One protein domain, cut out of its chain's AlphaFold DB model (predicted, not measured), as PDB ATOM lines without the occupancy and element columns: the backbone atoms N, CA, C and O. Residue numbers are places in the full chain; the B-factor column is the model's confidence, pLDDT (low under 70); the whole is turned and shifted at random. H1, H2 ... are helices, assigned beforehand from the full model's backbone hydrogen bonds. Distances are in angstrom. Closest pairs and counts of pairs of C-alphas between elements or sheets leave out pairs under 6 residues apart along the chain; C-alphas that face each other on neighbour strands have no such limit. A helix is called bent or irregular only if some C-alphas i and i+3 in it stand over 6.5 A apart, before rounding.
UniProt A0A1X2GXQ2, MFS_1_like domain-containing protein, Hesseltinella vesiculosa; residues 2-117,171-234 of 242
ATOM      1  N   ILE A   2     -25.500   8.578  29.549       79.56
ATOM      2  CA  ILE A   2     -24.100   8.241  29.212       79.56
ATOM      3  C   ILE A   2     -23.564   7.019  29.985       79.56
ATOM      4  O   ILE A   2     -22.963   6.139  29.379       79.56
ATOM      5  N   GLN A   3     -23.844   6.906  31.289       83.19
ATOM      6  CA  GLN A   3     -23.409   5.761  32.107       83.19
ATOM      7  C   GLN A   3     -23.961   4.414  31.607       83.19
ATOM      8  O   GLN A   3     -23.214   3.448  31.504       83.19
ATOM      9  N   ASN A   4     -25.241   4.355  31.230       84.38
ATOM     10  CA  ASN A   4     -25.857   3.132  30.706       84.38
ATOM     11  C   ASN A   4     -25.297   2.766  29.323       84.38
ATOM     12  O   ASN A   4     -25.085   1.590  29.045       84.38
ATOM     13  N   MET A   5     -25.003   3.764  28.476       82.38
ATOM     14  CA  MET A   5     -24.353   3.529  27.179       82.38
ATOM     15  C   MET A   5     -22.925   3.012  27.345       82.38
ATOM     16  O   MET A   5     -22.519   2.101  26.631       82.38
ATOM     17  N   ALA A   6     -22.183   3.544  28.319       86.75
ATOM     18  CA  ALA A   6     -20.854   3.052  28.656       86.75
ATOM     19  C   ALA A   6     -20.902   1.610  29.194       86.75
ATOM     20  O   ALA A   6     -20.107   0.779  28.768       86.75
ATOM     21  N   LEU A   7     -21.863   1.273  30.063       88.56
ATOM     22  CA  LEU A   7     -22.051  -0.096  30.568       88.56
ATOM     23  C   LEU A   7     -22.435  -1.088  29.461       88.56
ATOM     24  O   LEU A   7     -21.907  -2.204  29.419       88.56
ATOM     25  N   ALA A   8     -23.313  -0.682  28.541       86.88
ATOM     26  CA  ALA A   8     -23.661  -1.484  27.371       86.88
ATOM     27  C   ALA A   8     -22.443  -1.695  26.454       86.88
ATOM     28  O   ALA A   8     -22.198  -2.816  26.013       86.88
ATOM     29  N   LEU A   9     -21.633  -0.652  26.231       89.31
ATOM     30  CA  LEU A   9     -20.389  -0.739  25.464       89.31
ATOM     31  C   LEU A   9     -19.384  -1.700  26.107       89.31
ATOM     32  O   LEU A   9     -18.840  -2.565  25.425       89.31
ATOM     33  N   VAL A  10     -19.170  -1.590  27.421       91.25
ATOM     34  CA  VAL A  10     -18.276  -2.489  28.169       91.25
ATOM     35  C   VAL A  10     -18.759  -3.936  28.076       91.25
ATOM     36  O   VAL A  10     -17.945  -4.830  27.877       91.25
ATOM     37  N   SER A  11     -20.072  -4.167  28.146       89.50
ATOM     38  CA  SER A  11     -20.653  -5.508  28.003       89.50
ATOM     39  C   SER A  11     -20.382  -6.104  26.616       89.50
ATOM     40  O   SER A  11     -20.006  -7.268  26.510       89.50
ATOM     41  N   VAL A  12     -20.495  -5.307  25.549       87.88
ATOM     42  CA  VAL A  12     -20.212  -5.754  24.172       87.88
ATOM     43  C   VAL A  12     -18.716  -5.993  23.940       87.88
ATOM     44  O   VAL A  12     -18.340  -6.995  23.331       87.88
ATOM     45  N   LEU A  13     -17.848  -5.127  24.465       90.44
ATOM     46  CA  LEU A  13     -16.394  -5.318  24.403       90.44
ATOM     47  C   LEU A  13     -15.935  -6.535  25.213       90.44
ATOM     48  O   LEU A  13     -15.018  -7.240  24.794       90.44
ATOM     49  N   PHE A  14     -16.597  -6.823  26.335       90.56
ATOM     50  CA  PHE A  14     -16.349  -8.029  27.114       90.56
ATOM     51  C   PHE A  14     -16.618  -9.289  26.288       90.56
ATOM     52  O   PHE A  14     -15.758 -10.164  26.250       90.56
ATOM     53  N   ILE A  15     -17.741  -9.348  25.554       89.25
ATOM     54  CA  ILE A  15     -18.058 -10.462  24.638       89.25
ATOM     55  C   ILE A  15     -16.941 -10.656  23.603       89.25
ATOM     56  O   ILE A  15     -16.522 -11.786  23.360       89.25
ATOM     57  N   ALA A  16     -16.422  -9.565  23.027       88.12
ATOM     58  CA  ALA A  16     -15.338  -9.625  22.045       88.12
ATOM     59  C   ALA A  16     -14.031 -10.196  22.623       88.12
ATOM     60  O   ALA A  16     -13.271 -10.846  21.906       88.12
ATOM     61  N   ALA A  17     -13.769  -9.973  23.914       88.44
ATOM     62  CA  ALA A  17     -12.578 -10.466  24.595       88.44
ATOM     63  C   ALA A  17     -12.690 -11.940  25.028       88.44
ATOM     64  O   ALA A  17     -11.662 -12.593  25.197       88.44
ATOM     65  N   VAL A  18     -13.903 -12.500  25.171       90.25
ATOM     66  CA  VAL A  18     -14.111 -13.877  25.673       90.25
ATOM     67  C   VAL A  18     -13.261 -14.934  24.950       90.25
ATOM     68  O   VAL A  18     -12.610 -15.711  25.652       90.25
ATOM     69  N   PRO A  19     -13.172 -14.961  23.601       85.00
ATOM     70  CA  PRO A  19     -12.369 -15.964  22.895       85.00
ATOM     71  C   PRO A  19     -10.865 -15.894  23.198       85.00
ATOM     72  O   PRO A  19     -10.140 -16.840  22.914       85.00
ATOM     73  N   GLN A  20     -10.381 -14.772  23.743       85.88
ATOM     74  CA  GLN A  20      -8.983 -14.589  24.143       85.88
ATOM     75  C   GLN A  20      -8.739 -14.991  25.604       85.88
ATOM     76  O   GLN A  20      -7.602 -15.278  25.973       85.88
ATOM     77  N   LEU A  21      -9.783 -14.997  26.442       85.31
ATOM     78  CA  LEU A  21      -9.677 -15.269  27.877       85.31
ATOM     79  C   LEU A  21      -9.781 -16.756  28.216       85.31
ATOM     80  O   LEU A  21      -9.196 -17.187  29.208       85.31
ATOM     81  N   THR A  22     -10.547 -17.536  27.450       88.88
ATOM     82  CA  THR A  22     -10.747 -18.956  27.750       88.88
ATOM     83  C   THR A  22     -10.874 -19.789  26.483       88.88
ATOM     84  O   THR A  22     -11.527 -19.388  25.524       88.88
ATOM     85  N   THR A  23     -10.265 -20.975  26.496       86.25
ATOM     86  CA  THR A  23     -10.356 -21.956  25.401       86.25
ATOM     87  C   THR A  23     -11.420 -23.024  25.680       86.25
ATOM     88  O   THR A  23     -11.774 -23.792  24.789       86.25
ATOM     89  N   ASP A  24     -11.938 -23.095  26.913       92.00
ATOM     90  CA  ASP A  24     -12.970 -24.063  27.296       92.00
ATOM     91  C   ASP A  24     -14.347 -23.639  26.737       92.00
ATOM     92  O   ASP A  24     -14.802 -22.513  26.998       92.00
ATOM     93  N   PRO A  25     -15.043 -24.515  25.988       89.69
ATOM     94  CA  PRO A  25     -16.348 -24.210  25.406       89.69
ATOM     95  C   PRO A  25     -17.428 -23.879  26.445       89.69
ATOM     96  O   PRO A  25     -18.273 -23.019  26.188       89.69
ATOM     97  N   THR A  26     -17.405 -24.507  27.625       91.25
ATOM     98  CA  THR A  26     -18.436 -24.294  28.658       91.25
ATOM     99  C   THR A  26     -18.322 -22.892  29.239       91.25
ATOM    100  O   THR A  26     -19.304 -22.151  29.313       91.25
ATOM    101  N   TRP A  27     -17.098 -22.495  29.589       90.19
ATOM    102  CA  TRP A  27     -16.820 -21.160  30.109       90.19
ATOM    103  C   TRP A  27     -17.038 -20.081  29.056       90.19
ATOM    104  O   TRP A  27     -17.598 -19.036  29.374       90.19
ATOM    105  N   THR A  28     -16.682 -20.346  27.797       89.25
ATOM    106  CA  THR A  28     -16.963 -19.429  26.682       89.25
ATOM    107  C   THR A  28     -18.456 -19.127  26.594       89.25
ATOM    108  O   THR A  28     -18.851 -17.962  26.550       89.25
ATOM    109  N   LEU A  29     -19.300 -20.161  26.634       90.06
ATOM    110  CA  LEU A  29     -20.749 -19.997  26.539       90.06
ATOM    111  C   LEU A  29     -21.320 -19.211  27.726       90.06
ATOM    112  O   LEU A  29     -22.128 -18.306  27.523       90.06
ATOM    113  N   VAL A  30     -20.870 -19.504  28.948       92.69
ATOM    114  CA  VAL A  30     -21.300 -18.782  30.157       92.69
ATOM    115  C   VAL A  30     -20.900 -17.305  30.099       92.69
ATOM    116  O   VAL A  30     -21.722 -16.435  30.386       92.69
ATOM    117  N   LEU A  31     -19.664 -17.000  29.693       90.38
ATOM    118  CA  LEU A  31     -19.162 -15.626  29.619       90.38
ATOM    119  C   LEU A  31     -19.858 -14.819  28.515       90.38
ATOM    120  O   LEU A  31     -20.230 -13.667  28.744       90.38
ATOM    121  N   VAL A  32     -20.099 -15.423  27.346       90.31
ATOM    122  CA  VAL A  32     -20.877 -14.792  26.265       90.31
ATOM    123  C   VAL A  32     -22.319 -14.543  26.709       90.31
ATOM    124  O   VAL A  32     -22.841 -13.452  26.483       90.31
ATOM    125  N   ALA A  33     -22.959 -15.504  27.381       90.81
ATOM    126  CA  ALA A  33     -24.319 -15.340  27.891       90.81
ATOM    127  C   ALA A  33     -24.412 -14.208  28.927       90.81
ATOM    128  O   ALA A  33     -25.333 -13.394  28.863       90.81
ATOM    129  N   LEU A  34     -23.436 -14.111  29.835       91.25
ATOM    130  CA  LEU A  34     -23.366 -13.041  30.829       91.25
ATOM    131  C   LEU A  34     -23.175 -11.664  30.176       91.25
ATOM    132  O   LEU A  34     -23.865 -10.709  30.535       91.25
ATOM    133  N   GLY A  35     -22.289 -11.566  29.182       88.56
ATOM    134  CA  GLY A  35     -22.108 -10.340  28.404       88.56
ATOM    135  C   GLY A  35     -23.379  -9.939  27.651       88.56
ATOM    136  O   GLY A  35     -23.773  -8.772  27.676       88.56
ATOM    137  N   ASN A  36     -24.073 -10.904  27.038       89.12
ATOM    138  CA  ASN A  36     -25.318 -10.655  26.311       89.12
ATOM    139  C   ASN A  36     -26.466 -10.239  27.243       89.12
ATOM    140  O   ASN A  36     -27.282  -9.386  26.887       89.12
ATOM    141  N   PHE A  37     -26.510 -10.793  28.456       90.25
ATOM    142  CA  PHE A  37     -27.427 -10.349  29.501       90.25
ATOM    143  C   PHE A  37     -27.157  -8.892  29.893       90.25
ATOM    144  O   PHE A  37     -28.087  -8.089  29.906       90.25
ATOM    145  N   GLY A  38     -25.892  -8.528  30.137       86.25
ATOM    146  CA  GLY A  38     -25.504  -7.149  30.444       86.25
ATOM    147  C   GLY A  38     -25.892  -6.176  29.330       86.25
ATOM    148  O   GLY A  38     -26.554  -5.167  29.581       86.25
ATOM    149  N   PHE A  39     -25.574  -6.518  28.079       86.69
ATOM    150  CA  PHE A  39     -25.999  -5.730  26.924       86.69
ATOM    151  C   PHE A  39     -27.523  -5.604  26.845       86.69
ATOM    152  O   PHE A  39     -28.030  -4.510  26.619       86.69
ATOM    153  N   SER A  40     -28.268  -6.683  27.081       86.44
ATOM    154  CA  SER A  40     -29.727  -6.643  26.988       86.44
ATOM    155  C   SER A  40     -30.352  -5.787  28.092       86.44
ATOM    156  O   SER A  40     -31.243  -4.981  27.832       86.44
ATOM    157  N   TRP A  41     -29.850  -5.914  29.320       86.62
ATOM    158  CA  TRP A  41     -30.367  -5.194  30.480       86.62
ATOM    159  C   TRP A  41     -30.128  -3.685  30.385       86.62
ATOM    160  O   TRP A  41     -31.022  -2.889  30.665       86.62
ATOM    161  N   PHE A  42     -28.928  -3.278  29.967       84.12
ATOM    162  CA  PHE A  42     -28.555  -1.862  29.910       84.12
ATOM    163  C   PHE A  42     -28.774  -1.227  28.531       84.12
ATOM    164  O   PHE A  42     -28.931  -0.011  28.447       84.12
ATOM    165  N   GLY A  43     -28.800  -2.016  27.456       77.94
ATOM    166  CA  GLY A  43     -28.906  -1.546  26.075       77.94
ATOM    167  C   GLY A  43     -30.341  -1.382  25.573       77.94
ATOM    168  O   GLY A  43     -30.656  -0.349  24.985       77.94
ATOM    169  N   TYR A  44     -31.242  -2.340  25.829       79.88
ATOM    170  CA  TYR A  44     -32.613  -2.258  25.296       79.88
ATOM    171  C   TYR A  44     -33.424  -1.082  25.856       79.88
ATOM    172  O   TYR A  44     -33.963  -0.321  25.048       79.88
ATOM    173  N   PRO A  45     -33.490  -0.855  27.187       77.69
ATOM    174  CA  PRO A  45     -34.239   0.276  27.741       77.69
ATOM    175  C   PRO A  45     -33.702   1.628  27.270       77.69
ATOM    176  O   PRO A  45     -34.431   2.612  27.219       77.69
ATOM    177  N   MET A  46     -32.420   1.686  26.911       74.50
ATOM    178  CA  MET A  46     -31.812   2.892  26.369       74.50
ATOM    179  C   MET A  46     -32.336   3.212  24.973       74.50
ATOM    180  O   MET A  46     -32.686   4.357  24.709       74.50
ATOM    181  N   ILE A  47     -32.410   2.215  24.092       69.94
ATOM    182  CA  ILE A  47     -32.855   2.424  22.712       69.94
ATOM    183  C   ILE A  47     -34.347   2.757  22.674       69.94
ATOM    184  O   ILE A  47     -34.718   3.714  22.002       69.94
ATOM    185  N   SER A  48     -35.188   2.015  23.398       69.25
ATOM    186  CA  SER A  48     -36.640   2.223  23.358       69.25
ATOM    187  C   SER A  48     -37.084   3.387  24.242       69.25
ATOM    188  O   SER A  48     -37.616   4.371  23.744       69.25
ATOM    189  N   ALA A  49     -36.816   3.337  25.548       70.75
ATOM    190  CA  ALA A  49     -37.415   4.293  26.473       70.75
ATOM    191  C   ALA A  49     -36.836   5.702  26.319       70.75
ATOM    192  O   ALA A  49     -37.581   6.677  26.382       70.75
ATOM    193  N   VAL A  50     -35.522   5.842  26.114       69.69
ATOM    194  CA  VAL A  50     -34.900   7.174  26.058       69.69
ATOM    195  C   VAL A  50     -35.168   7.858  24.728       69.69
ATOM    196  O   VAL A  50     -35.543   9.028  24.731       69.69
ATOM    197  N   THR A  51     -35.025   7.139  23.612       69.38
ATOM    198  CA  THR A  51     -35.341   7.692  22.290       69.38
ATOM    199  C   THR A  51     -36.798   8.126  22.248       69.38
ATOM    200  O   THR A  51     -37.060   9.289  21.960       69.38
ATOM    201  N   ASP A  52     -37.734   7.262  22.650       70.50
ATOM    202  CA  ASP A  52     -39.156   7.608  22.644       70.50
ATOM    203  C   ASP A  52     -39.453   8.785  23.586       70.50
ATOM    204  O   ASP A  52     -40.159   9.715  23.201       70.50
ATOM    205  N   THR A  53     -38.847   8.826  24.778       70.56
ATOM    206  CA  THR A  53     -39.027   9.951  25.716       70.56
ATOM    207  C   THR A  53     -38.523  11.273  25.134       70.56
ATOM    208  O   THR A  53     -39.220  12.279  25.220       70.56
ATOM    209  N   VAL A  54     -37.336  11.300  24.521       70.19
ATOM    210  CA  VAL A  54     -36.784  12.518  23.899       70.19
ATOM    211  C   VAL A  54     -37.663  12.977  22.737       70.19
ATOM    212  O   VAL A  54     -37.916  14.170  22.596       70.19
ATOM    213  N   ILE A  55     -38.183  12.043  21.943       69.31
ATOM    214  CA  ILE A  55     -39.126  12.339  20.862       69.31
ATOM    215  C   ILE A  55     -40.386  12.989  21.422       69.31
ATOM    216  O   ILE A  55     -40.778  14.053  20.949       69.31
ATOM    217  N   PHE A  56     -40.995  12.398  22.449       70.25
ATOM    218  CA  PHE A  56     -42.180  12.973  23.081       70.25
ATOM    219  C   PHE A  56     -41.912  14.358  23.677       70.25
ATOM    220  O   PHE A  56     -42.774  15.227  23.588       70.25
ATOM    221  N   LEU A  57     -40.718  14.594  24.226       68.88
ATOM    222  CA  LEU A  57     -40.335  15.906  24.751       68.88
ATOM    223  C   LEU A  57     -40.161  16.964  23.652       68.88
ATOM    224  O   LEU A  57     -40.506  18.121  23.875       68.88
ATOM    225  N   VAL A  58     -39.638  16.596  22.479       68.25
ATOM    226  CA  VAL A  58     -39.377  17.547  21.380       68.25
ATOM    227  C   VAL A  58     -40.611  17.750  20.485       68.25
ATOM    228  O   VAL A  58     -40.797  18.838  19.946       68.25
ATOM    229  N   LEU A  59     -41.466  16.734  20.321       68.06
ATOM    230  CA  LEU A  59     -42.593  16.728  19.370       68.06
ATOM    231  C   LEU A  59     -43.980  16.777  20.039       68.06
ATOM    232  O   LEU A  59     -44.976  16.579  19.342       68.06
ATOM    233  N   GLY A  60     -44.051  17.035  21.351       59.38
ATOM    234  CA  GLY A  60     -45.192  16.764  22.246       59.38
ATOM    235  C   GLY A  60     -46.611  17.083  21.752       59.38
ATOM    236  O   GLY A  60     -47.536  16.376  22.141       59.38
ATOM    237  N   ASP A  61     -46.792  18.046  20.845       59.31
ATOM    238  CA  ASP A  61     -48.114  18.428  20.324       59.31
ATOM    239  C   ASP A  61     -48.410  18.009  18.869       59.31
ATOM    240  O   ASP A  61     -49.559  18.067  18.428       59.31
ATOM    241  N   GLN A  62     -47.428  17.539  18.089       67.81
ATOM    242  CA  GLN A  62     -47.617  17.283  16.651       67.81
ATOM    243  C   GLN A  62     -47.608  15.788  16.297       67.81
ATOM    244  O   GLN A  62     -46.599  15.214  15.877       67.81
ATOM    245  N   LYS A  63     -48.793  15.160  16.366       63.62
ATOM    246  CA  LYS A  63     -49.025  13.740  16.006       63.62
ATOM    247  C   LYS A  63     -48.535  13.367  14.594       63.62
ATOM    248  O   LYS A  63     -48.144  12.225  14.352       63.62
ATOM    249  N   THR A  64     -48.547  14.309  13.651       64.31
ATOM    250  CA  THR A  64     -48.108  14.095  12.260       64.31
ATOM    251  C   THR A  64     -46.586  14.002  12.121       64.31
ATOM    252  O   THR A  64     -46.109  13.144  11.371       64.31
ATOM    253  N   LEU A  65     -45.835  14.813  12.875       67.19
ATOM    254  CA  LEU A  65     -44.369  14.767  12.936       67.19
ATOM    255  C   LEU A  65     -43.878  13.501  13.651       67.19
ATOM    256  O   LEU A  65     -42.916  12.880  13.204       67.19
ATOM    257  N   TYR A  66     -44.595  13.052  14.688       68.56
ATOM    258  CA  TYR A  66     -44.276  11.809  15.402       68.56
ATOM    259  C   TYR A  66     -44.275  10.593  14.461       68.56
ATOM    260  O   TYR A  66     -43.361   9.769  14.465       68.56
ATOM    261  N   GLY A  67     -45.274  10.518  13.574       65.56
ATOM    262  CA  GLY A  67     -45.337   9.470  12.559       65.56
ATOM    263  C   GLY A  67     -44.170   9.518  11.566       65.56
ATOM    264  O   GLY A  67     -43.701   8.468  11.144       65.56
ATOM    265  N   GLN A  68     -43.684  10.706  11.188       71.06
ATOM    266  CA  GLN A  68     -42.530  10.836  10.285       71.06
ATOM    267  C   GLN A  68     -41.226  10.407  10.960       71.06
ATOM    268  O   GLN A  68     -40.408   9.735  10.336       71.06
ATOM    269  N   GLN A  69     -41.060  10.718  12.244       72.88
ATOM    270  CA  GLN A  69     -39.883  10.307  13.002       72.88
ATOM    271  C   GLN A  69     -39.776   8.787  13.144       72.88
ATOM    272  O   GLN A  69     -38.683   8.227  13.041       72.88
ATOM    273  N   LYS A  70     -40.913   8.102  13.293       75.56
ATOM    274  CA  LYS A  70     -40.943   6.642  13.412       75.56
ATOM    275  C   LYS A  70     -40.398   5.922  12.169       75.56
ATOM    276  O   LYS A  70     -39.851   4.836  12.308       75.56
ATOM    277  N   VAL A  71     -40.462   6.543  10.985       77.12
ATOM    278  CA  VAL A  71     -39.908   5.993   9.729       77.12
ATOM    279  C   VAL A  71     -38.373   5.963   9.733       77.12
ATOM    280  O   VAL A  71     -37.773   5.136   9.051       77.12
ATOM    281  N   GLY A  72     -37.711   6.805  10.534       79.25
ATOM    282  CA  GLY A  72     -36.248   6.791  10.649       79.25
ATOM    283  C   GLY A  72     -35.695   5.502  11.272       79.25
ATOM    284  O   GLY A  72     -34.593   5.080  10.924       79.25
ATOM    285  N   CYS A  73     -36.471   4.846  12.140       79.88
ATOM    286  CA  CYS A  73     -36.076   3.613  12.824       79.88
ATOM    287  C   CYS A  73     -35.849   2.428  11.857       79.88
ATOM    288  O   CYS A  73     -34.729   1.907  11.836       79.88
ATOM    289  N   PRO A  74     -36.814   2.039  10.996       83.12
ATOM    290  CA  PRO A  74     -36.597   0.958  10.035       83.12
ATOM    291  C   PRO A  74     -35.487   1.277   9.030       83.12
ATOM    292  O   PRO A  74     -34.735   0.385   8.655       83.12
ATOM    293  N   ILE A  75     -35.319   2.542   8.628       86.38
ATOM    294  CA  ILE A  75     -34.229   2.944   7.722       86.38
ATOM    295  C   ILE A  75     -32.863   2.728   8.386       86.38
ATOM    296  O   ILE A  75     -31.960   2.147   7.781       86.38
ATOM    297  N   GLY A  76     -32.707   3.172   9.636       86.44
ATOM    298  CA  GLY A  76     -31.469   2.978  10.392       86.44
ATOM    299  C   GLY A  76     -31.157   1.500  10.618       86.44
ATOM    300  O   GLY A  76     -30.020   1.073  10.413       86.44
ATOM    301  N   PHE A  77     -32.171   0.706  10.970       86.25
ATOM    302  CA  PHE A  77     -32.032  -0.738  11.150       86.25
ATOM    303  C   PHE A  77     -31.604  -1.445   9.854       86.25
ATOM    304  O   PHE A  77     -30.641  -2.212   9.872       86.25
ATOM    305  N   ALA A  78     -32.243  -1.133   8.720       87.50
ATOM    306  CA  ALA A  78     -31.887  -1.674   7.407       87.50
ATOM    307  C   ALA A  78     -30.412  -1.450   7.066       87.50
ATOM    308  O   ALA A  78     -29.701  -2.390   6.707       87.50
ATOM    309  N   LEU A  79     -29.954  -0.201   7.196       90.38
ATOM    310  CA  LEU A  79     -28.576   0.175   6.895       90.38
ATOM    311  C   LEU A  79     -27.599  -0.518   7.845       90.38
ATOM    312  O   LEU A  79     -26.593  -1.058   7.394       90.38
ATOM    313  N   ALA A  80     -27.906  -0.557   9.142       88.25
ATOM    314  CA  ALA A  80     -27.052  -1.203  10.131       88.25
ATOM    315  C   ALA A  80     -26.870  -2.700   9.842       88.25
ATOM    316  O   ALA A  80     -25.737  -3.183   9.830       88.25
ATOM    317  N   VAL A  81     -27.954  -3.433   9.565       87.31
ATOM    318  CA  VAL A  81     -27.899  -4.876   9.267       87.31
ATOM    319  C   VAL A  81     -27.178  -5.144   7.946       87.31
ATOM    320  O   VAL A  81     -26.356  -6.059   7.871       87.31
ATOM    321  N   PHE A  82     -27.408  -4.304   6.935       89.06
ATOM    322  CA  PHE A  82     -26.721  -4.395   5.650       89.06
ATOM    323  C   PHE A  82     -25.203  -4.218   5.788       89.06
ATOM    324  O   PHE A  82     -24.430  -5.084   5.374       89.06
ATOM    325  N   PHE A  83     -24.769  -3.126   6.429       89.25
ATOM    326  CA  PHE A  83     -23.347  -2.868   6.657       89.25
ATOM    327  C   PHE A  83     -22.714  -3.921   7.564       89.25
ATOM    328  O   PHE A  83     -21.586  -4.328   7.309       89.25
ATOM    329  N   THR A  84     -23.437  -4.409   8.573       87.94
ATOM    330  CA  THR A  84     -22.966  -5.497   9.443       87.94
ATOM    331  C   THR A  84     -22.697  -6.764   8.632       87.94
ATOM    332  O   THR A  84     -21.624  -7.345   8.762       87.94
ATOM    333  N   GLY A  85     -23.614  -7.175   7.752       86.62
ATOM    334  CA  GLY A  85     -23.410  -8.355   6.906       86.62
ATOM    335  C   GLY A  85     -22.207  -8.213   5.970       86.62
ATOM    336  O   GLY A  85     -21.377  -9.116   5.888       86.62
ATOM    337  N   SER A  86     -22.072  -7.055   5.317       87.12
ATOM    338  CA  SER A  86     -20.952  -6.775   4.406       87.12
ATOM    339  C   SER A  86     -19.602  -6.680   5.130       87.12
ATOM    340  O   SER A  86     -18.586  -7.204   4.664       87.12
ATOM    341  N   LEU A  87     -19.576  -6.049   6.304       88.69
ATOM    342  CA  LEU A  87     -18.361  -5.903   7.100       88.69
ATOM    343  C   LEU A  87     -17.916  -7.239   7.707       88.69
ATOM    344  O   LEU A  87     -16.722  -7.537   7.736       88.69
ATOM    345  N   MET A  88     -18.873  -8.067   8.130       87.31
ATOM    346  CA  MET A  88     -18.620  -9.422   8.622       87.31
ATOM    347  C   MET A  88     -17.939 -10.298   7.564       87.31
ATOM    348  O   MET A  88     -17.042 -11.067   7.897       87.31
ATOM    349  N   GLU A  89     -18.341 -10.178   6.295       86.12
ATOM    350  CA  GLU A  89     -17.757 -10.947   5.189       86.12
ATOM    351  C   GLU A  89     -16.324 -10.505   4.851       86.12
ATOM    352  O   GLU A  89     -15.477 -11.341   4.547       86.12
ATOM    353  N   THR A  90     -16.033  -9.204   4.933       86.12
ATOM    354  CA  THR A  90     -14.739  -8.642   4.503       86.12
ATOM    355  C   THR A  90     -13.669  -8.641   5.593       86.12
ATOM    356  O   THR A  90     -12.509  -8.930   5.312       86.12
ATOM    357  N   MET A  91     -14.035  -8.298   6.830       86.56
ATOM    358  CA  MET A  91     -13.090  -8.073   7.935       86.56
ATOM    359  C   MET A  91     -13.312  -9.016   9.127       86.56
ATOM    360  O   MET A  91     -12.592  -8.940  10.127       86.56
ATOM    361  N   GLY A  92     -14.292  -9.918   9.031       85.56
ATOM    362  CA  GLY A  92     -14.637 -10.866  10.084       85.56
ATOM    363  C   GLY A  92     -15.378 -10.237  11.269       85.56
ATOM    364  O   GLY A  92     -15.702  -9.049  11.300       85.56
ATOM    365  N   ALA A  93     -15.637 -11.057  12.288       83.81
ATOM    366  CA  ALA A  93     -16.488 -10.688  13.423       83.81
ATOM    367  C   ALA A  93     -15.936  -9.534  14.269       83.81
ATOM    368  O   ALA A  93     -16.703  -8.709  14.763       83.81
ATOM    369  N   TYR A  94     -14.612  -9.443  14.422       87.81
ATOM    370  CA  TYR A  94     -13.980  -8.428  15.269       87.81
ATOM    371  C   TYR A  94     -14.208  -6.996  14.768       87.81
ATOM    372  O   TYR A  94     -14.349  -6.080  15.581       87.81
ATOM    373  N   ALA A  95     -14.330  -6.798  13.453       87.19
ATOM    374  CA  ALA A  95     -14.613  -5.487  12.874       87.19
ATOM    375  C   ALA A  95     -15.985  -4.937  13.297       87.19
ATOM    376  O   ALA A  95     -16.127  -3.729  13.494       87.19
ATOM    377  N   LEU A  96     -16.971  -5.815  13.519       87.12
ATOM    378  CA  LEU A  96     -18.303  -5.421  13.986       87.12
ATOM    379  C   LEU A  96     -18.244  -4.764  15.365       87.12
ATOM    380  O   LEU A  96     -18.864  -3.725  15.584       87.12
ATOM    381  N   PHE A  97     -17.456  -5.335  16.278       88.69
ATOM    382  CA  PHE A  97     -17.289  -4.794  17.626       88.69
ATOM    383  C   PHE A  97     -16.610  -3.423  17.607       88.69
ATOM    384  O   PHE A  97     -17.010  -2.531  18.357       88.69
ATOM    385  N   VAL A  98     -15.625  -3.225  16.725       88.94
ATOM    386  CA  VAL A  98     -14.936  -1.935  16.566       88.94
ATOM    387  C   VAL A  98     -15.889  -0.870  16.030       88.94
ATOM    388  O   VAL A  98     -15.988   0.207  16.617       88.94
ATOM    389  N   VAL A  99     -16.631  -1.170  14.959       90.12
ATOM    390  CA  VAL A  99     -17.583  -0.218  14.367       90.12
ATOM    391  C   VAL A  99     -18.714   0.108  15.335       90.12
ATOM    392  O   VAL A  99     -19.026   1.283  15.527       90.12
ATOM    393  N   PHE A 100     -19.277  -0.893  16.015       87.75
ATOM    394  CA  PHE A 100     -20.275  -0.667  17.060       87.75
ATOM    395  C   PHE A 100     -19.741   0.265  18.154       87.75
ATOM    396  O   PHE A 100     -20.401   1.237  18.522       87.75
ATOM    397  N   SER A 101     -18.515   0.019  18.623       87.19
ATOM    398  CA  SER A 101     -17.871   0.847  19.645       87.19
ATOM    399  C   SER A 101     -17.670   2.285  19.177       87.19
ATOM    400  O   SER A 101     -17.993   3.219  19.910       87.19
ATOM    401  N   ALA A 102     -17.205   2.479  17.941       90.62
ATOM    402  CA  ALA A 102     -17.035   3.801  17.347       90.62
ATOM    403  C   ALA A 102     -18.370   4.557  17.235       90.62
ATOM    404  O   ALA A 102     -18.432   5.740  17.578       90.62
ATOM    405  N   CYS A 103     -19.450   3.883  16.828       87.75
ATOM    406  CA  CYS A 103     -20.789   4.469  16.758       87.75
ATOM    407  C   CYS A 103     -21.309   4.886  18.140       87.75
ATOM    408  O   CYS A 103     -21.789   6.008  18.302       87.75
ATOM    409  N   VAL A 104     -21.177   4.023  19.154       85.81
ATOM    410  CA  VAL A 104     -21.615   4.335  20.526       85.81
ATOM    411  C   VAL A 104     -20.808   5.493  21.112       85.81
ATOM    412  O   VAL A 104     -21.396   6.407  21.685       85.81
ATOM    413  N   VAL A 105     -19.485   5.505  20.931       88.94
ATOM    414  CA  VAL A 105     -18.630   6.617  21.378       88.94
ATOM    415  C   VAL A 105     -19.012   7.913  20.668       88.94
ATOM    416  O   VAL A 105     -19.173   8.936  21.328       88.94
ATOM    417  N   SER A 106     -19.234   7.873  19.353       86.56
ATOM    418  CA  SER A 106     -19.666   9.045  18.582       86.56
ATOM    419  C   SER A 106     -20.998   9.594  19.091       86.56
ATOM    420  O   SER A 106     -21.162  10.807  19.208       86.56
ATOM    421  N   LEU A 107     -21.933   8.718  19.461       82.88
ATOM    422  CA  LEU A 107     -23.220   9.113  20.028       82.88
ATOM    423  C   LEU A 107     -23.055   9.717  21.431       82.88
ATOM    424  O   LEU A 107     -23.625  10.769  21.707       82.88
ATOM    425  N   ILE A 108     -22.219   9.122  22.289       84.50
ATOM    426  CA  ILE A 108     -21.885   9.681  23.609       84.50
ATOM    427  C   ILE A 108     -21.268  11.076  23.465       84.50
ATOM    428  O   ILE A 108     -21.685  11.995  24.167       84.50
ATOM    429  N   VAL A 109     -20.316  11.253  22.546       87.44
ATOM    430  CA  VAL A 109     -19.687  12.552  22.264       87.44
ATOM    431  C   VAL A 109     -20.723  13.546  21.753       87.44
ATOM    432  O   VAL A 109     -20.788  14.662  22.253       87.44
ATOM    433  N   THR A 110     -21.574  13.137  20.813       83.44
ATOM    434  CA  THR A 110     -22.635  13.986  20.253       83.44
ATOM    435  C   THR A 110     -23.572  14.488  21.348       83.44
ATOM    436  O   THR A 110     -23.850  15.678  21.418       83.44
ATOM    437  N   VAL A 111     -23.990  13.610  22.259       79.50
ATOM    438  CA  VAL A 111     -24.817  13.959  23.424       79.50
ATOM    439  C   VAL A 111     -24.071  14.845  24.419       79.50
ATOM    440  O   VAL A 111     -24.675  15.718  25.026       79.50
ATOM    441  N   ALA A 112     -22.779  14.611  24.634       80.88
ATOM    442  CA  ALA A 112     -21.988  15.413  25.562       80.88
ATOM    443  C   ALA A 112     -21.751  16.839  25.032       80.88
ATOM    444  O   ALA A 112     -21.722  17.793  25.809       80.88
ATOM    445  N   VAL A 113     -21.589  16.981  23.712       83.12
ATOM    446  CA  VAL A 113     -21.364  18.262  23.025       83.12
ATOM    447  C   VAL A 113     -22.672  19.028  22.846       83.12
ATOM    448  O   VAL A 113     -22.723  20.233  23.090       83.12
ATOM    449  N   LEU A 114     -23.745  18.340  22.457       75.62
ATOM    450  CA  LEU A 114     -25.086  18.904  22.424       75.62
ATOM    451  C   LEU A 114     -25.602  18.964  23.864       75.62
ATOM    452  O   LEU A 114     -26.283  18.052  24.320       75.62
ATOM    453  N   HIS A 115     -25.285  20.039  24.588       61.72
ATOM    454  CA  HIS A 115     -26.011  20.402  25.805       61.72
ATOM    455  C   HIS A 115     -27.484  20.605  25.429       61.72
ATOM    456  O   HIS A 115     -27.894  21.712  25.092       61.72
ATOM    457  N   ILE A 116     -28.271  19.528  25.424       60.53
ATOM    458  CA  ILE A 116     -29.719  19.603  25.271       60.53
ATOM    459  C   ILE A 116     -30.192  20.361  26.510       60.53
ATOM    460  O   ILE A 116     -30.029  19.840  27.619       60.53
ATOM    461  N   PRO A 117     -30.714  21.591  26.373       55.28
ATOM    462  CA  PRO A 117     -31.282  22.289  27.506       55.28
ATOM    463  C   PRO A 117     -32.403  21.401  28.028       55.28
ATOM    464  O   PRO A 117     -33.330  21.071  27.287       55.28
ATOM    465  N   GLU A 171     -57.090  -4.806  33.602       83.06
ATOM    466  CA  GLU A 171     -58.425  -5.250  34.013       83.06
ATOM    467  C   GLU A 171     -59.436  -5.170  32.856       83.06
ATOM    468  O   GLU A 171     -60.424  -5.902  32.834       83.06
ATOM    469  N   ASP A 172     -59.142  -4.343  31.848       86.06
ATOM    470  CA  ASP A 172     -59.929  -4.239  30.624       86.06
ATOM    471  C   ASP A 172     -59.680  -5.442  29.691       86.06
ATOM    472  O   ASP A 172     -58.547  -5.761  29.314       86.06
ATOM    473  N   VAL A 173     -60.767  -6.101  29.288       84.19
ATOM    474  CA  VAL A 173     -60.762  -7.274  28.403       84.19
ATOM    475  C   VAL A 173     -60.191  -6.930  27.025       84.19
ATOM    476  O   VAL A 173     -59.502  -7.759  26.420       84.19
ATOM    477  N   ASP A 174     -60.425  -5.717  26.524       83.88
ATOM    478  CA  ASP A 174     -59.901  -5.301  25.221       83.88
ATOM    479  C   ASP A 174     -58.392  -5.031  25.283       83.88
ATOM    480  O   ASP A 174     -57.650  -5.424  24.374       83.88
ATOM    481  N   ALA A 175     -57.905  -4.488  26.401       85.06
ATOM    482  CA  ALA A 175     -56.476  -4.346  26.654       85.06
ATOM    483  C   ALA A 175     -55.786  -5.713  26.781       85.06
ATOM    484  O   ALA A 175     -54.735  -5.925  26.173       85.06
ATOM    485  N   GLN A 176     -56.382  -6.677  27.493       84.75
ATOM    486  CA  GLN A 176     -55.841  -8.039  27.601       84.75
ATOM    487  C   GLN A 176     -55.710  -8.724  26.237       84.75
ATOM    488  O   GLN A 176     -54.675  -9.328  25.948       84.75
ATOM    489  N   ARG A 177     -56.729  -8.612  25.375       88.12
ATOM    490  CA  ARG A 177     -56.696  -9.160  24.006       88.12
ATOM    491  C   ARG A 177     -55.586  -8.527  23.180       88.12
ATOM    492  O   ARG A 177     -54.833  -9.241  22.519       88.12
ATOM    493  N   PHE A 178     -55.457  -7.205  23.247       86.62
ATOM    494  CA  PHE A 178     -54.380  -6.486  22.579       86.62
ATOM    495  C   PHE A 178     -53.002  -6.954  23.070       86.62
ATOM    496  O   PHE A 178     -52.151  -7.322  22.261       86.62
ATOM    497  N   PHE A 179     -52.797  -7.030  24.388       86.75
ATOM    498  CA  PHE A 179     -51.549  -7.518  24.976       86.75
ATOM    499  C   PHE A 179     -51.238  -8.962  24.575       86.75
ATOM    500  O   PHE A 179     -50.095  -9.258  24.233       86.75
ATOM    501  N   ALA A 180     -52.232  -9.849  24.560       88.44
ATOM    502  CA  ALA A 180     -52.049 -11.237  24.147       88.44
ATOM    503  C   ALA A 180     -51.563 -11.341  22.692       88.44
ATOM    504  O   ALA A 180     -50.604 -12.064  22.413       88.44
ATOM    505  N   VAL A 181     -52.167 -10.577  21.775       90.12
ATOM    506  CA  VAL A 181     -51.731 -10.516  20.369       90.12
ATOM    507  C   VAL A 181     -50.311  -9.961  20.261       90.12
ATOM    508  O   VAL A 181     -49.486 -10.531  19.547       90.12
ATOM    509  N   MET A 182     -49.990  -8.900  21.005       88.06
ATOM    510  CA  MET A 182     -48.652  -8.300  21.012       88.06
ATOM    511  C   MET A 182     -47.579  -9.266  21.528       88.06
ATOM    512  O   MET A 182     -46.503  -9.362  20.938       88.06
ATOM    513  N   VAL A 183     -47.870 -10.020  22.592       88.44
ATOM    514  CA  VAL A 183     -46.961 -11.037  23.142       88.44
ATOM    515  C   VAL A 183     -46.775 -12.190  22.158       88.44
ATOM    516  O   VAL A 183     -45.640 -12.590  21.898       88.44
ATOM    517  N   ALA A 184     -47.856 -12.697  21.561       91.69
ATOM    518  CA  ALA A 184     -47.785 -13.763  20.561       91.69
ATOM    519  C   ALA A 184     -46.958 -13.343  19.335       91.69
ATOM    520  O   ALA A 184     -46.084 -14.091  18.889       91.69
ATOM    521  N   MET A 185     -47.177 -12.125  18.834       90.25
ATOM    522  CA  MET A 185     -46.395 -11.553  17.740       90.25
ATOM    523  C   MET A 185     -44.914 -11.412  18.120       90.25
ATOM    524  O   MET A 185     -44.046 -11.804  17.343       90.25
ATOM    525  N   GLY A 186     -44.613 -10.918  19.325       84.94
ATOM    526  CA  GLY A 186     -43.240 -10.791  19.823       84.94
ATOM    527  C   GLY A 186     -42.512 -12.134  19.924       84.94
ATOM    528  O   GLY A 186     -41.365 -12.246  19.495       84.94
ATOM    529  N   MET A 187     -43.189 -13.177  20.416       85.94
ATOM    530  CA  MET A 187     -42.633 -14.535  20.456       85.94
ATOM    531  C   MET A 187     -42.350 -15.076  19.052       85.94
ATOM    532  O   MET A 187     -41.275 -15.623  18.819       85.94
ATOM    533  N   ALA A 188     -43.278 -14.897  18.107       88.94
ATOM    534  CA  ALA A 188     -43.086 -15.337  16.728       88.94
ATOM    535  C   ALA A 188     -41.869 -14.655  16.082       88.94
ATOM    536  O   ALA A 188     -41.027 -15.332  15.492       88.94
ATOM    537  N   ILE A 189     -41.735 -13.335  16.257       85.00
ATOM    538  CA  ILE A 189     -40.582 -12.571  15.761       85.00
ATOM    539  C   ILE A 189     -39.280 -13.087  16.386       85.00
ATOM    540  O   ILE A 189     -38.316 -13.331  15.662       85.00
ATOM    541  N   ALA A 190     -39.249 -13.318  17.702       84.25
ATOM    542  CA  ALA A 190     -38.058 -13.814  18.393       84.25
ATOM    543  C   ALA A 190     -37.621 -15.204  17.900       84.25
ATOM    544  O   ALA A 190     -36.434 -15.433  17.665       84.25
ATOM    545  N   VAL A 191     -38.575 -16.117  17.697       86.69
ATOM    546  CA  VAL A 191     -38.313 -17.461  17.159       86.69
ATOM    547  C   VAL A 191     -37.764 -17.370  15.739       86.69
ATOM    548  O   VAL A 191     -36.727 -17.966  15.451       86.69
ATOM    549  N   ILE A 192     -38.409 -16.590  14.865       85.00
ATOM    550  CA  ILE A 192     -37.929 -16.392  13.493       85.00
ATOM    551  C   ILE A 192     -36.501 -15.853  13.530       85.00
ATOM    552  O   ILE A 192     -35.630 -16.417  12.885       85.00
ATOM    553  N   GLN A 193     -36.216 -14.827  14.329       80.06
ATOM    554  CA  GLN A 193     -34.888 -14.219  14.358       80.06
ATOM    555  C   GLN A 193     -33.799 -15.159  14.902       80.06
ATOM    556  O   GLN A 193     -32.679 -15.143  14.393       80.06
ATOM    557  N   ALA A 194     -34.121 -16.013  15.878       81.50
ATOM    558  CA  ALA A 194     -33.184 -16.995  16.425       81.50
ATOM    559  C   ALA A 194     -32.841 -18.114  15.425       81.50
ATOM    560  O   ALA A 194     -31.679 -18.506  15.304       81.50
ATOM    561  N   PHE A 195     -33.837 -18.630  14.698       83.31
ATOM    562  CA  PHE A 195     -33.646 -19.781  13.810       83.31
ATOM    563  C   PHE A 195     -33.325 -19.405  12.365       83.31
ATOM    564  O   PHE A 195     -32.627 -20.163  11.699       83.31
ATOM    565  N   LEU A 196     -33.767 -18.245  11.877       80.94
ATOM    566  CA  LEU A 196     -33.537 -17.813  10.494       80.94
ATOM    567  C   LEU A 196     -32.044 -17.673  10.193       80.94
ATOM    568  O   LEU A 196     -31.586 -18.134   9.149       80.94
ATOM    569  N   PHE A 197     -31.279 -17.099  11.128       74.38
ATOM    570  CA  PHE A 197     -29.826 -16.993  10.998       74.38
ATOM    571  C   PHE A 197     -29.166 -18.376  10.930       74.38
ATOM    572  O   PHE A 197     -28.350 -18.640  10.048       74.38
ATOM    573  N   LEU A 198     -29.562 -19.275  11.837       80.56
ATOM    574  CA  LEU A 198     -29.020 -20.628  11.914       80.56
ATOM    575  C   LEU A 198     -29.326 -21.429  10.643       80.56
ATOM    576  O   LEU A 198     -28.427 -22.061  10.099       80.56
ATOM    577  N   PHE A 199     -30.565 -21.359  10.159       82.81
ATOM    578  CA  PHE A 199     -31.031 -22.036   8.953       82.81
ATOM    579  C   PHE A 199     -30.305 -21.527   7.702       82.81
ATOM    580  O   PHE A 199     -29.779 -22.313   6.917       82.81
ATOM    581  N   MET A 200     -30.184 -20.205   7.541       79.50
ATOM    582  CA  MET A 200     -29.456 -19.635   6.404       79.50
ATOM    583  C   MET A 200     -27.977 -20.020   6.397       79.50
ATOM    584  O   MET A 200     -27.434 -20.328   5.337       79.50
ATOM    585  N   GLN A 201     -27.325 -20.010   7.560       75.69
ATOM    586  CA  GLN A 201     -25.892 -20.273   7.634       75.69
ATOM    587  C   GLN A 201     -25.563 -21.772   7.567       75.69
ATOM    588  O   GLN A 201     -24.617 -22.147   6.876       75.69
ATOM    589  N   LYS A 202     -26.315 -22.635   8.269       78.94
ATOM    590  CA  LYS A 202     -26.038 -24.082   8.311       78.94
ATOM    591  C   LYS A 202     -26.641 -24.862   7.152       78.94
ATOM    592  O   LYS A 202     -25.952 -25.724   6.620       78.94
ATOM    593  N   ASP A 203     -27.885 -24.578   6.774       82.44
ATOM    594  CA  ASP A 203     -28.622 -25.432   5.833       82.44
ATOM    595  C   ASP A 203     -28.532 -24.926   4.388       82.44
ATOM    596  O   ASP A 203     -28.515 -25.729   3.457       82.44
ATOM    597  N   LEU A 204     -28.420 -23.607   4.179       81.25
ATOM    598  CA  LEU A 204     -28.268 -23.013   2.840       81.25
ATOM    599  C   LEU A 204     -26.826 -22.630   2.482       81.25
ATOM    600  O   LEU A 204     -26.562 -22.297   1.327       81.25
ATOM    601  N   GLY A 205     -25.897 -22.648   3.445       78.50
ATOM    602  CA  GLY A 205     -24.516 -22.201   3.232       78.50
ATOM    603  C   GLY A 205     -24.412 -20.729   2.815       78.50
ATOM    604  O   GLY A 205     -23.473 -20.349   2.116       78.50
ATOM    605  N   ALA A 206     -25.392 -19.903   3.194       79.50
ATOM    606  CA  ALA A 206     -25.454 -18.509   2.780       79.50
ATOM    607  C   ALA A 206     -24.299 -17.698   3.395       79.50
ATOM    608  O   ALA A 206     -23.998 -17.823   4.585       79.50
ATOM    609  N   SER A 207     -23.677 -16.829   2.590       82.31
ATOM    610  CA  SER A 207     -22.654 -15.898   3.083       82.31
ATOM    611  C   SER A 207     -23.263 -14.920   4.112       82.31
ATOM    612  O   SER A 207     -24.443 -14.564   3.999       82.31
ATOM    613  N   PRO A 208     -22.488 -14.430   5.101       77.38
ATOM    614  CA  PRO A 208     -22.948 -13.413   6.052       77.38
ATOM    615  C   PRO A 208     -23.544 -12.160   5.390       77.38
ATOM    616  O   PRO A 208     -24.464 -11.552   5.943       77.38
ATOM    617  N   ALA A 209     -23.094 -11.796   4.187       81.88
ATOM    618  CA  ALA A 209     -23.670 -10.682   3.442       81.88
ATOM    619  C   ALA A 209     -25.080 -10.987   2.922       81.88
ATOM    620  O   ALA A 209     -25.929 -10.097   2.925       81.88
ATOM    621  N   MET A 210     -25.376 -12.238   2.549       82.06
ATOM    622  CA  MET A 210     -26.731 -12.649   2.158       82.06
ATOM    623  C   MET A 210     -27.720 -12.510   3.313       82.06
ATOM    624  O   MET A 210     -28.849 -12.074   3.108       82.06
ATOM    625  N   VAL A 211     -27.288 -12.828   4.535       82.19
ATOM    626  CA  VAL A 211     -28.087 -12.577   5.743       82.19
ATOM    627  C   VAL A 211     -28.263 -11.071   5.967       82.19
ATOM    628  O   VAL A 211     -29.360 -10.625   6.298       82.19
ATOM    629  N   GLY A 212     -27.217 -10.272   5.730       82.88
ATOM    630  CA  GLY A 212     -27.273  -8.808   5.812       82.88
ATOM    631  C   GLY A 212     -28.346  -8.173   4.917       82.88
ATOM    632  O   GLY A 212     -28.945  -7.170   5.297       82.88
ATOM    633  N   TRP A 213     -28.660  -8.782   3.769       83.75
ATOM    634  CA  TRP A 213     -29.723  -8.319   2.863       83.75
ATOM    635  C   TRP A 213     -31.146  -8.502   3.409       83.75
ATOM    636  O   TRP A 213     -32.061  -7.803   2.967       83.75
ATOM    637  N   LEU A 214     -31.350  -9.381   4.395       83.62
ATOM    638  CA  LEU A 214     -32.665  -9.558   5.017       83.62
ATOM    639  C   LEU A 214     -33.114  -8.330   5.809       83.62
ATOM    640  O   LEU A 214     -34.313  -8.072   5.883       83.62
ATOM    641  N   GLY A 215     -32.176  -7.565   6.375       80.88
ATOM    642  CA  GLY A 215     -32.484  -6.335   7.108       80.88
ATOM    643  C   GLY A 215     -33.223  -5.322   6.232       80.88
ATOM    644  O   GLY A 215     -34.378  -5.009   6.523       80.88
ATOM    645  N   PRO A 216     -32.623  -4.865   5.116       87.56
ATOM    646  CA  PRO A 216     -33.298  -4.009   4.144       87.56
ATOM    647  C   PRO A 216     -34.615  -4.577   3.620       87.56
ATOM    648  O   PRO A 216     -35.577  -3.828   3.472       87.56
ATOM    649  N   LEU A 217     -34.689  -5.889   3.373       85.06
ATOM    650  CA  LEU A 217     -35.920  -6.527   2.911       85.06
ATOM    651  C   LEU A 217     -37.040  -6.409   3.961       85.06
ATOM    652  O   LEU A 217     -38.136  -5.960   3.627       85.06
ATOM    653  N   GLY A 218     -36.760  -6.721   5.228       83.44
ATOM    654  CA  GLY A 218     -37.718  -6.581   6.330       83.44
ATOM    655  C   GLY A 218     -38.111  -5.128   6.613       83.44
ATOM    656  O   GLY A 218     -39.280  -4.823   6.822       83.44
ATOM    657  N   SER A 219     -37.168  -4.192   6.543       85.00
ATOM    658  CA  SER A 219     -37.485  -2.772   6.721       85.00
ATOM    659  C   SER A 219     -38.262  -2.187   5.545       85.00
ATOM    660  O   SER A 219     -39.084  -1.293   5.736       85.00
ATOM    661  N   SER A 220     -38.043  -2.684   4.323       85.69
ATOM    662  CA  SER A 220     -38.805  -2.239   3.153       85.69
ATOM    663  C   SER A 220     -40.289  -2.578   3.288       85.69
ATOM    664  O   SER A 220     -41.134  -1.726   3.015       85.69
ATOM    665  N   THR A 221     -40.622  -3.773   3.791       83.94
ATOM    666  CA  THR A 221     -42.016  -4.157   4.039       83.94
ATOM    667  C   THR A 221     -42.629  -3.317   5.154       83.94
ATOM    668  O   THR A 221     -43.772  -2.886   5.018       83.94
ATOM    669  N   GLU A 222     -41.868  -2.983   6.199       79.31
ATOM    670  CA  GLU A 222     -42.320  -2.084   7.267       79.31
ATOM    671  C   GLU A 222     -42.644  -0.674   6.744       79.31
ATOM    672  O   GLU A 222     -43.709  -0.128   7.042       79.31
ATOM    673  N   ILE A 223     -41.776  -0.105   5.901       84.69
ATOM    674  CA  ILE A 223     -41.994   1.209   5.277       84.69
ATOM    675  C   ILE A 223     -43.235   1.179   4.377       84.69
ATOM    676  O   ILE A 223     -44.079   2.074   4.460       84.69
ATOM    677  N   ILE A 224     -43.391   0.141   3.549       83.69
ATOM    678  CA  ILE A 224     -44.557  -0.024   2.668       83.69
ATOM    679  C   ILE A 224     -45.845  -0.109   3.498       83.69
ATOM    680  O   ILE A 224     -46.789   0.642   3.247       83.69
ATOM    681  N   CYS A 225     -45.872  -0.959   4.527       80.69
ATOM    682  CA  CYS A 225     -47.009  -1.088   5.440       80.69
ATOM    683  C   CYS A 225     -47.351   0.240   6.126       80.69
ATOM    684  O   CYS A 225     -48.528   0.582   6.256       80.69
ATOM    685  N   PHE A 226     -46.342   1.023   6.516       76.94
ATOM    686  CA  PHE A 226     -46.549   2.339   7.116       76.94
ATOM    687  C   PHE A 226     -47.246   3.317   6.156       76.94
ATOM    688  O   PHE A 226     -48.190   4.009   6.549       76.94
ATOM    689  N   PHE A 227     -46.835   3.346   4.884       75.75
ATOM    690  CA  PHE A 227     -47.487   4.172   3.862       75.75
ATOM    691  C   PHE A 227     -48.924   3.724   3.574       75.75
ATOM    692  O   PHE A 227     -49.817   4.569   3.509       75.75
ATOM    693  N   PHE A 228     -49.173   2.417   3.469       77.12
ATOM    694  CA  PHE A 228     -50.527   1.886   3.273       77.12
ATOM    695  C   PHE A 228     -51.446   2.179   4.461       77.12
ATOM    696  O   PHE A 228     -52.585   2.603   4.272       77.12
ATOM    697  N   SER A 229     -50.951   2.035   5.692       72.19
ATOM    698  CA  SER A 229     -51.713   2.343   6.906       72.19
ATOM    699  C   SER A 229     -52.214   3.795   6.902       72.19
ATOM    700  O   SER A 229     -53.394   4.056   7.157       72.19
ATOM    701  N   LYS A 230     -51.359   4.744   6.493       66.81
ATOM    702  CA  LYS A 230     -51.734   6.159   6.333       66.81
ATOM    703  C   LYS A 230     -52.798   6.413   5.263       66.81
ATOM    704  O   LYS A 230     -53.489   7.417   5.372       66.81
ATOM    705  N   GLN A 231     -52.937   5.554   4.254       68.31
ATOM    706  CA  GLN A 231     -53.967   5.689   3.215       68.31
ATOM    707  C   GLN A 231     -55.310   5.071   3.623       68.31
ATOM    708  O   GLN A 231     -56.357   5.530   3.176       68.31
ATOM    709  N   VAL A 232     -55.302   4.053   4.490       63.09
ATOM    710  CA  VAL A 232     -56.524   3.361   4.937       63.09
ATOM    711  C   VAL A 232     -57.258   4.138   6.033       63.09
ATOM    712  O   VAL A 232     -58.486   4.201   6.026       63.09
ATOM    713  N   MET A 233     -56.528   4.768   6.959       61.00
ATOM    714  CA  MET A 233     -57.122   5.474   8.105       61.00
ATOM    715  C   MET A 233     -57.990   6.705   7.758       61.00
ATOM    716  O   MET A 233     -59.033   6.867   8.391       61.00
ATOM    717  N   PRO A 234     -57.657   7.551   6.762       58.44
ATOM    718  CA  PRO A 234     -58.501   8.687   6.379       58.44
ATOM    719  C   PRO A 234     -59.872   8.271   5.831       58.44
ATOM    720  O   PRO A 234     -60.851   8.996   5.995       58.44
TER     721      PRO A 234
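AT A GLANCE: This is residues 2 to 117 and 171 to 234 of the 242 residues of the protein "MFS_1_like domain-containing protein" of Hesseltinella vesiculosa (UniProt A0A1X2GXQ2). The long helix H2 and the helix H1 folded back along it make a hairpin, and a second pair of antiparallel helices, H4 and H8, lies away from it; H5 slants between the two pairs, and H3 joins the far end of H2 to H4, giving an open, loosely joined frame. H6 is a long arm whose residues 173 to 195 stick out from this body, and little H7 packs on H4. The printed part has 180 residues with eight named helices, H1 to H8 in order, and no named strand: the class is all helix. It is only just loose, close to compact, with a radius of gyration of the C-alphas of 19.2 A and spans of 59 by 46 by 39 A.

IN THESE COORDINATES: H2, the longest helix, is residues 25 to 59, 49.0 A from C-alpha 25 at (-16.348, -24.210, 25.406) to C-alpha 59, with a kink of 26 degrees near residue 39. H1, residues 2 to 21, begins at C-alpha 2 (-24.100, 8.241, 29.212) and is 27.6 A long; it has a kink of 32 degrees near residue 15 and is irregular, C-alphas 16 and 19 being 7.1 A apart. H3 is residues 63 to 70, H4 residues 72 to 91 over 27.7 A, and H5 residues 93 to 113 over 30.9 A. H6, residues 173 to 202, is 43.5 A long. H7 is residues 208 to 212, and H8, residues 214 to 234, is 31.7 A long and ends at C-alpha 234 (-58.501, 8.687, 6.379).

HOW THE PARTS SIT: H4 is the hub, touching H5, H7 and H8. With residues 74 to 82 it touches residues 214 to 223 of H8, at a shallow tilt of 10 degrees, opposite ways; the closest C-alphas, of Ala 78 and Pro 216, are 4.3 A apart. The closest C-alphas of H4 and H7, of Gly 85 and Gly 212, are 4.0 A apart. H4 and H5 form a hairpin at a steep tilt of 40 degrees, with C-alphas of Thr 84 and Leu 96 closest at 6.5 A. H5 touches H1 at a shallow tilt of 18 degrees, opposite ways, with C-alphas of Ile 2 and Ile 108 closest at 6.2 A. H1 and H2 form a hairpin at a shallow tilt of 21 degrees, with C-alphas of Ala 8 and Phe 39 closest at 4.9 A. H2 and H3 form a hairpin and only just touch, with 3 pairs of C-alphas within 8 A, the closest those of Leu 59 and Tyr 66 at 6.5 A. H3 and H8 are near each other, and H3 and H4 meet only through their link. H6 only just touches H7, with 3 pairs within 8 A, the closest the C-alphas of Phe 197 and Val 211 at 7.1 A. H2 and H4 are apart. Every O i to N i+4 pair is within hydrogen-bond range in H3, H4 and H7; the counts are 14 of 16 in H1, 28 of 31 in H2, 16 of 17 in H5, 24 of 26 in H6 and 16 of 17 in H8.

THE WHOLE: The two C-alphas farthest apart, of Thr 23 and Pro 234, are 60.2 A apart. Residues 118 to 170 are cut out, with 39.2 A between C-alphas 117 and 171. Of the links that are printed whole, each is tight. The mean pLDDT of the printed part is 81.9, and 24 residues are under 70, among them 57 to 67, 115 to 117 and 230 to 234.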